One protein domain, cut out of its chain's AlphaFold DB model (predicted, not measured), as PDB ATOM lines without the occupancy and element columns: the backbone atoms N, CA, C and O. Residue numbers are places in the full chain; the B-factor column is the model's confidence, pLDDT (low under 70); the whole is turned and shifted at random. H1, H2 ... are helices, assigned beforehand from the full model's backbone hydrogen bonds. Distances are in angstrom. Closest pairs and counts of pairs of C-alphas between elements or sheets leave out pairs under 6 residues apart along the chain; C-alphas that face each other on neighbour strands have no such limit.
ATOM      1  N   ARG A 222      27.174 -40.263  50.497       89.94
ATOM      2  CA  ARG A 222      26.649 -40.650  49.188       89.94
ATOM      3  C   ARG A 222      26.144 -42.084  49.237       89.94
ATOM      4  O   ARG A 222      26.672 -42.905  49.986       89.94
ATOM      5  N   ASN A 223      25.157 -42.392  48.403       86.44
ATOM      6  CA  ASN A 223      24.633 -43.744  48.271       86.44
ATOM      7  C   ASN A 223      25.709 -44.709  47.755       86.44
ATOM      8  O   ASN A 223      26.341 -44.461  46.724       86.44
ATOM      9  N   THR A 224      25.834 -45.867  48.404       87.62
ATOM     10  CA  THR A 224      26.756 -46.946  48.006       87.62
ATOM     11  C   THR A 224      26.587 -47.361  46.541       87.62
ATOM     12  O   THR A 224      27.558 -47.656  45.841       87.62
ATOM     13  N   SER A 225      25.350 -47.336  46.036       85.12
ATOM     14  CA  SER A 225      25.041 -47.693  44.648       85.12
ATOM     15  C   SER A 225      25.655 -46.736  43.619       85.12
ATOM     16  O   SER A 225      25.969 -47.168  42.508       85.12
ATOM     17  N   ASP A 226      25.881 -45.465  43.966       90.50
ATOM     18  CA  ASP A 226      26.517 -44.500  43.069       90.50
ATOM     19  C   ASP A 226      28.013 -44.782  42.923       90.50
ATOM     20  O   ASP A 226      28.525 -44.802  41.801       90.50
ATOM     21  N   TYR A 227      28.697 -45.120  44.019       95.44
ATOM     22  CA  TYR A 227      30.082 -45.594  43.960       95.44
ATOM     23  C   TYR A 227      30.214 -46.865  43.118       95.44
ATOM     24  O   TYR A 227      31.111 -46.962  42.280       95.44
ATOM     25  N   GLY A 228      29.272 -47.806  43.256       92.44
ATOM     26  CA  GLY A 228      29.231 -49.016  42.434       92.44
ATOM     27  C   GLY A 228      29.167 -48.721  40.928       92.44
ATOM     28  O   GLY A 228      29.876 -49.357  40.146       92.44
ATOM     29  N   LYS A 229      28.390 -47.710  40.508       91.44
ATOM     30  CA  LYS A 229      28.331 -47.266  39.099       91.44
ATOM     31  C   LYS A 229      29.674 -46.706  38.626       91.44
ATOM     32  O   LYS A 229      30.107 -47.026  37.518       91.44
ATOM     33  N   PHE A 230      30.346 -45.901  39.452       95.00
ATOM     34  CA  PHE A 230      31.674 -45.362  39.145       95.00
ATOM     35  C   PHE A 230      32.723 -46.467  39.013       95.00
ATOM     36  O   PHE A 230      33.447 -46.498  38.014       95.00
ATOM     37  N   LEU A 231      32.772 -47.407  39.962       95.75
ATOM     38  CA  LEU A 231      33.674 -48.558  39.900       95.75
ATOM     39  C   LEU A 231      33.420 -49.386  38.642       95.75
ATOM     40  O   LEU A 231      34.362 -49.654  37.896       95.75
ATOM     41  N   GLN A 232      32.156 -49.699  38.344       91.81
ATOM     42  CA  GLN A 232      31.783 -50.417  37.127       91.81
ATOM     43  C   GLN A 232      32.258 -49.676  35.871       91.81
ATOM     44  O   GLN A 232      32.915 -50.274  35.018       91.81
ATOM     45  N   ALA A 233      31.980 -48.375  35.756       92.12
ATOM     46  CA  ALA A 233      32.426 -47.566  34.623       92.12
ATOM     47  C   ALA A 233      33.958 -47.543  34.497       92.12
ATOM     48  O   ALA A 233      34.484 -47.592  33.382       92.12
ATOM     49  N   SER A 234      34.677 -47.540  35.624       93.81
ATOM     50  CA  SER A 234      36.143 -47.515  35.661       93.81
ATOM     51  C   SER A 234      36.806 -48.775  35.087       93.81
ATOM     52  O   SER A 234      37.980 -48.724  34.722       93.81
ATOM     53  N   THR A 235      36.052 -49.869  34.919       91.00
ATOM     54  CA  THR A 235      36.525 -51.109  34.274       91.00
ATOM     55  C   THR A 235      36.506 -51.065  32.741       91.00
ATOM     56  O   THR A 235      36.988 -51.989  32.089       91.00
ATOM     57  N   ASN A 236      35.974 -50.005  32.118       91.94
ATOM     58  CA  ASN A 236      36.041 -49.869  30.663       91.94
ATOM     59  C   ASN A 236      37.509 -49.696  30.208       91.94
ATOM     60  O   ASN A 236      38.230 -48.892  30.811       91.94
ATOM     61  N   PRO A 237      37.950 -50.345  29.107       91.56
ATOM     62  CA  PRO A 237      39.318 -50.225  28.595       91.56
ATOM     63  C   PRO A 237      39.828 -48.780  28.480       91.56
ATOM     64  O   PRO A 237      40.982 -48.502  28.796       91.56
ATOM     65  N   LYS A 238      38.957 -47.827  28.114       91.69
ATOM     66  CA  LYS A 238      39.274 -46.389  28.048       91.69
ATOM     67  C   LYS A 238      39.903 -45.852  29.341       91.69
ATOM     68  O   LYS A 238      40.766 -44.976  29.255       91.69
ATOM     69  N   TYR A 239      39.441 -46.324  30.498       93.50
ATOM     70  CA  TYR A 239      39.892 -45.893  31.822       93.50
ATOM     71  C   TYR A 239      40.976 -46.818  32.389       93.50
ATOM     72  O   TYR A 239      41.877 -46.326  33.062       93.50
ATOM     73  N   LEU A 240      40.961 -48.114  32.054       90.00
ATOM     74  CA  LEU A 240      42.000 -49.064  32.474       90.00
ATOM     75  C   LEU A 240      43.384 -48.740  31.892       90.00
ATOM     76  O   LEU A 240      44.385 -48.855  32.590       90.00
ATOM     77  N   PHE A 241      43.457 -48.288  30.635       91.06
ATOM     78  CA  PHE A 241      44.733 -47.955  29.984       91.06
ATOM     79  C   PHE A 241      45.325 -46.597  30.407       91.06
ATOM     80  O   PHE A 241      46.388 -46.216  29.919       91.06
ATOM     81  N   SER A 242      44.645 -45.811  31.251       95.62
ATOM     82  CA  SER A 242      45.135 -44.487  31.650       95.62
ATOM     83  C   SER A 242      44.611 -44.061  33.016       95.62
ATOM     84  O   SER A 242      43.458 -43.647  33.151       95.62
ATOM     85  N   GLU A 243      45.510 -44.035  34.000       94.56
ATOM     86  CA  GLU A 243      45.232 -43.536  35.351       94.56
ATOM     87  C   GLU A 243      44.630 -42.123  35.326       94.56
ATOM     88  O   GLU A 243      43.613 -41.867  35.965       94.56
ATOM     89  N   LYS A 244      45.176 -41.225  34.494       96.50
ATOM     90  CA  LYS A 244      44.643 -39.866  34.307       96.50
ATOM     91  C   LYS A 244      43.182 -39.876  33.851       96.50
ATOM     92  O   LYS A 244      42.377 -39.102  34.360       96.50
ATOM     93  N   LYS A 245      42.813 -40.747  32.902       96.62
ATOM     94  CA  LYS A 245      41.416 -40.860  32.451       96.62
ATOM     95  C   LYS A 245      40.522 -41.423  33.555       96.62
ATOM     96  O   LYS A 245      39.398 -40.949  33.684       96.62
ATOM     97  N   ARG A 246      40.999 -42.401  34.334       96.31
ATOM     98  CA  ARG A 246      40.262 -42.968  35.478       96.31
ATOM     99  C   ARG A 246      40.044 -41.924  36.578       96.31
ATOM    100  O   ARG A 246      38.923 -41.759  37.040       96.31
ATOM    101  N   LYS A 247      41.062 -41.124  36.895       96.25
ATOM    102  CA  LYS A 247      40.944 -39.999  37.832       96.25
ATOM    103  C   LYS A 247      39.956 -38.933  37.340       96.25
ATOM    104  O   LYS A 247      39.129 -38.479  38.119       96.25
ATOM    105  N   ASN A 248      39.975 -38.598  36.046       96.00
ATOM    106  CA  ASN A 248      39.000 -37.677  35.443       96.00
ATOM    107  C   ASN A 248      37.559 -38.221  35.445       96.00
ATOM    108  O   ASN A 248      36.612 -37.444  35.408       96.00
ATOM    109  N   LEU A 249      37.366 -39.546  35.440       96.88
ATOM    110  CA  LEU A 249      36.040 -40.138  35.629       96.88
ATOM    111  C   LEU A 249      35.547 -39.876  37.056       96.88
ATOM    112  O   LEU A 249      34.422 -39.423  37.234       96.88
ATOM    113  N   PHE A 250      36.382 -40.126  38.065       97.50
ATOM    114  CA  PHE A 250      35.993 -39.930  39.463       97.50
ATOM    115  C   PHE A 250      35.921 -38.457  39.878       97.50
ATOM    116  O   PHE A 250      35.182 -38.133  40.798       97.50
ATOM    117  N   SER A 251      36.583 -37.535  39.169       96.06
ATOM    118  CA  SER A 251      36.450 -36.096  39.445       96.06
ATOM    119  C   SER A 251      35.036 -35.548  39.217       96.06
ATOM    120  O   SER A 251      34.746 -34.443  39.662       96.06
ATOM    121  N   ILE A 252      34.140 -36.303  38.571       96.12
ATOM    122  CA  ILE A 252      32.705 -35.971  38.501       96.12
ATOM    123  C   ILE A 252      32.101 -35.850  39.912       96.12
ATOM    124  O   ILE A 252      31.168 -35.080  40.120       96.12
ATOM    125  N   LEU A 253      32.653 -36.544  40.914       95.31
ATOM    126  CA  LEU A 253      32.164 -36.484  42.294       95.31
ATOM    127  C   LEU A 253      32.195 -35.068  42.896       95.31
ATOM    128  O   LEU A 253      31.335 -34.764  43.725       95.31
ATOM    129  N   TYR A 254      33.089 -34.184  42.429       95.25
ATOM    130  CA  TYR A 254      33.135 -32.774  42.847       95.25
ATOM    131  C   TYR A 254      31.905 -31.958  42.410       95.25
ATOM    132  O   TYR A 254      31.697 -30.855  42.912       95.25
ATOM    133  N   GLU A 255      31.061 -32.464  41.502       91.81
ATOM    134  CA  GLU A 255      29.804 -31.793  41.140       91.81
ATOM    135  C   GLU A 255      28.810 -31.746  42.317       91.81
ATOM    136  O   GLU A 255      27.937 -30.873  42.367       91.81
ATOM    137  N   ALA A 256      28.962 -32.637  43.304       86.00
ATOM    138  CA  ALA A 256      28.171 -32.645  44.529       86.00
ATOM    139  C   ALA A 256      28.616 -31.532  45.497       86.00
ATOM    140  O   ALA A 256      29.249 -31.788  46.514       86.00
ATOM    141  N   LYS A 257      28.219 -30.285  45.213       82.88
ATOM    142  CA  LYS A 257      28.609 -29.079  45.979       82.88
ATOM    143  C   LYS A 257      28.237 -29.074  47.471       82.88
ATOM    144  O   LYS A 257      28.663 -28.183  48.191       82.88
ATOM    145  N   HIS A 258      27.397 -30.007  47.917       82.06
ATOM    146  CA  HIS A 258      26.981 -30.145  49.316       82.06
ATOM    147  C   HIS A 258      27.901 -31.075  50.128       82.06
ATOM    148  O   HIS A 258      27.685 -31.235  51.327       82.06
ATOM    149  N   ILE A 259      28.885 -31.707  49.481       89.12
ATOM    150  CA  ILE A 259      29.879 -32.577  50.109       89.12
ATOM    151  C   ILE A 259      31.215 -31.835  50.117       89.12
ATOM    152  O   ILE A 259      31.662 -31.320  49.092       89.12
ATOM    153  N   GLU A 260      31.858 -31.790  51.280       91.31
ATOM    154  CA  GLU A 260      33.141 -31.114  51.448       91.31
ATOM    155  C   GLU A 260      34.240 -31.753  50.591       91.31
ATOM    156  O   GLU A 260      34.347 -32.977  50.493       91.31
ATOM    157  N   HIS A 261      35.122 -30.930  50.017       94.88
ATOM    158  CA  HIS A 261      36.174 -31.420  49.119       94.88
ATOM    159  C   HIS A 261      37.103 -32.442  49.783       94.88
ATOM    160  O   HIS A 261      37.493 -33.402  49.131       94.88
ATOM    161  N   PHE A 262      37.403 -32.303  51.081       95.12
ATOM    162  CA  PHE A 262      38.246 -33.276  51.786       95.12
ATOM    163  C   PHE A 262      37.600 -34.672  51.867       95.12
ATOM    164  O   PHE A 262      38.312 -35.672  51.956       95.12
ATOM    165  N   ILE A 263      36.265 -34.759  51.819       96.38
ATOM    166  CA  ILE A 263      35.533 -36.028  51.721       96.38
ATOM    167  C   ILE A 263      35.682 -36.564  50.301       96.38
ATOM    168  O   ILE A 263      36.139 -37.691  50.136       96.38
ATOM    169  N   VAL A 264      35.389 -35.742  49.285       97.00
ATOM    170  CA  VAL A 264      35.489 -36.129  47.865       97.00
ATOM    171  C   VAL A 264      36.900 -36.602  47.501       97.00
ATOM    172  O   VAL A 264      37.073 -37.600  46.806       97.00
ATOM    173  N   ASP A 265      37.931 -35.950  48.035       97.56
ATOM    174  CA  ASP A 265      39.325 -36.353  47.858       97.56
ATOM    175  C   ASP A 265      39.577 -37.784  48.353       97.56
ATOM    176  O   ASP A 265      40.340 -38.528  47.736       97.56
ATOM    177  N   ASN A 266      38.948 -38.180  49.463       98.19
ATOM    178  CA  ASN A 266      39.050 -39.534  50.005       98.19
ATOM    179  C   ASN A 266      38.098 -40.516  49.300       98.19
ATOM    180  O   ASN A 266      38.504 -41.655  49.091       98.19
ATOM    181  N   GLU A 267      36.923 -40.074  48.819       98.06
ATOM    182  CA  GLU A 267      36.077 -40.877  47.917       98.06
ATOM    183  C   GLU A 267      36.897 -41.324  46.695       98.06
ATOM    184  O   GLU A 267      36.944 -42.503  46.352       98.06
ATOM    185  N   ILE A 268      37.600 -40.384  46.053       97.88
ATOM    186  CA  ILE A 268      38.423 -40.668  44.873       97.88
ATOM    187  C   ILE A 268      39.585 -41.607  45.221       97.88
ATOM    188  O   ILE A 268      39.905 -42.477  44.412       97.88
ATOM    189  N   LYS A 269      40.219 -41.465  46.394       97.56
ATOM    190  CA  LYS A 269      41.311 -42.363  46.823       97.56
ATOM    191  C   LYS A 269      40.840 -43.813  46.939       97.56
ATOM    192  O   LYS A 269      41.458 -44.680  46.324       97.56
ATOM    193  N   ASP A 270      39.743 -44.058  47.650       98.06
ATOM    194  CA  ASP A 270      39.197 -45.409  47.825       98.06
ATOM    195  C   ASP A 270      38.751 -45.998  46.470       98.06
ATOM    196  O   ASP A 270      39.132 -47.111  46.103       98.06
ATOM    197  N   LEU A 271      38.067 -45.210  45.631       97.88
ATOM    198  CA  LEU A 271      37.647 -45.652  44.294       97.88
ATOM    199  C   LEU A 271      38.821 -45.976  43.359       97.88
ATOM    200  O   LEU A 271      38.722 -46.875  42.514       97.88
ATOM    201  N   MET A 272      39.939 -45.255  43.476       96.75
ATOM    202  CA  MET A 272      41.160 -45.560  42.724       96.75
ATOM    203  C   MET A 272      41.759 -46.908  43.144       96.75
ATOM    204  O   MET A 272      42.224 -47.644  42.264       96.75
ATOM    205  N   ASN A 273      41.647 -47.275  44.425       95.81
ATOM    206  CA  ASN A 273      42.009 -48.602  44.941       95.81
ATOM    207  C   ASN A 273      40.998 -49.695  44.554       95.81
ATOM    208  O   ASN A 273      41.321 -50.876  44.612       95.81
ATOM    209  N   GLY A 274      39.824 -49.307  44.052       94.88
ATOM    210  CA  GLY A 274      38.754 -50.232  43.675       94.88
ATOM    211  C   GLY A 274      37.765 -50.510  44.804       94.88
ATOM    212  O   GLY A 274      36.874 -51.338  44.621       94.88
ATOM    213  N   ASP A 275      37.896 -49.801  45.921       97.06
ATOM    214  CA  ASP A 275      37.044 -49.940  47.091       97.06
ATOM    215  C   ASP A 275      35.834 -49.006  47.011       97.06
ATOM    216  O   ASP A 275      35.843 -47.962  46.351       97.06
ATOM    217  N   ILE A 276      34.768 -49.391  47.708       96.75
ATOM    218  CA  ILE A 276      33.671 -48.476  48.015       96.75
ATOM    219  C   ILE A 276      34.154 -47.552  49.140       96.75
ATOM    220  O   ILE A 276      34.563 -48.068  50.181       96.75
ATOM    221  N   PRO A 277      34.076 -46.218  48.976       97.56
ATOM    222  CA  PRO A 277      34.474 -45.288  50.020       97.56
ATOM    223  C   PRO A 277      33.778 -45.546  51.353       97.56
ATOM    224  O   PRO A 277      32.555 -45.724  51.408       97.56
ATOM    225  N   TYR A 278      34.561 -45.512  52.427       96.12
ATOM    226  CA  TYR A 278      34.074 -45.688  53.791       96.12
ATOM    227  C   TYR A 278      34.507 -44.514  54.661       96.12
ATOM    228  O   TYR A 278      35.673 -44.120  54.679       96.12
ATOM    229  N   PHE A 279      33.558 -43.981  55.424       95.94
ATOM    230  CA  PHE A 279      33.807 -42.922  56.386       95.94
ATOM    231  C   PHE A 279      33.191 -43.290  57.723       95.94
ATOM    232  O   PHE A 279      32.133 -43.920  57.776       95.94
TER     233      PHE A 279
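Overview. This is residues 222 to 279 of the 326 residues of the protein "DUF4135 domain-containing protein" of Streptococcus pyogenes (UniProt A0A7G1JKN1). Helices H3 and H4 fold back on each other as a hairpin, H1 packs on both, and short H2 turns the corner between H1 and H3. The printed part has 58 residues, four named helices, H1 to H4 in order, and no named strand: all helix. It is compact, radius of gyration of the C-alphas 10.7 A, spanning 31 by 19 by 16 A.

Arrangement. H1, residues 224 to 234, touches residues 246 to 250 alone of H3, residues 243 to 255, at a shallow tilt of 31 degrees, opposite ways; the closest C-alphas, Ser 234 and Arg 246, are 6.1 A apart. H2, residues 237 to 240, touches H3 only at the corner, closest C-alphas Tyr 239 and Arg 246, 4.7 A. H3 and H4, residues 261 to 273, touch as a hairpin, closest C-alphas Phe 250 and Ile 268, 6.0 A. H1 and H4 only just touch, with 3 pairs of C-alphas within 8 A, closest Leu 231 and Leu 271, 6.6 A. O i to N i+4 pairs are within hydrogen-bond range throughout H1, 5 of 9 in H3 and 8 of 9 in H4; H2 is too short.

Along the chain. H1 begins at C-alpha 224 (26.756, -46.946, 48.006) and measures 15.5 A, H3 20.2 A; H4, 18.6 A, ends at C-alpha 273 (42.009, -48.602, 44.941).

Size, cuts and confidence. The printed part has no cut, its links are tight, and no printed residue is under 70.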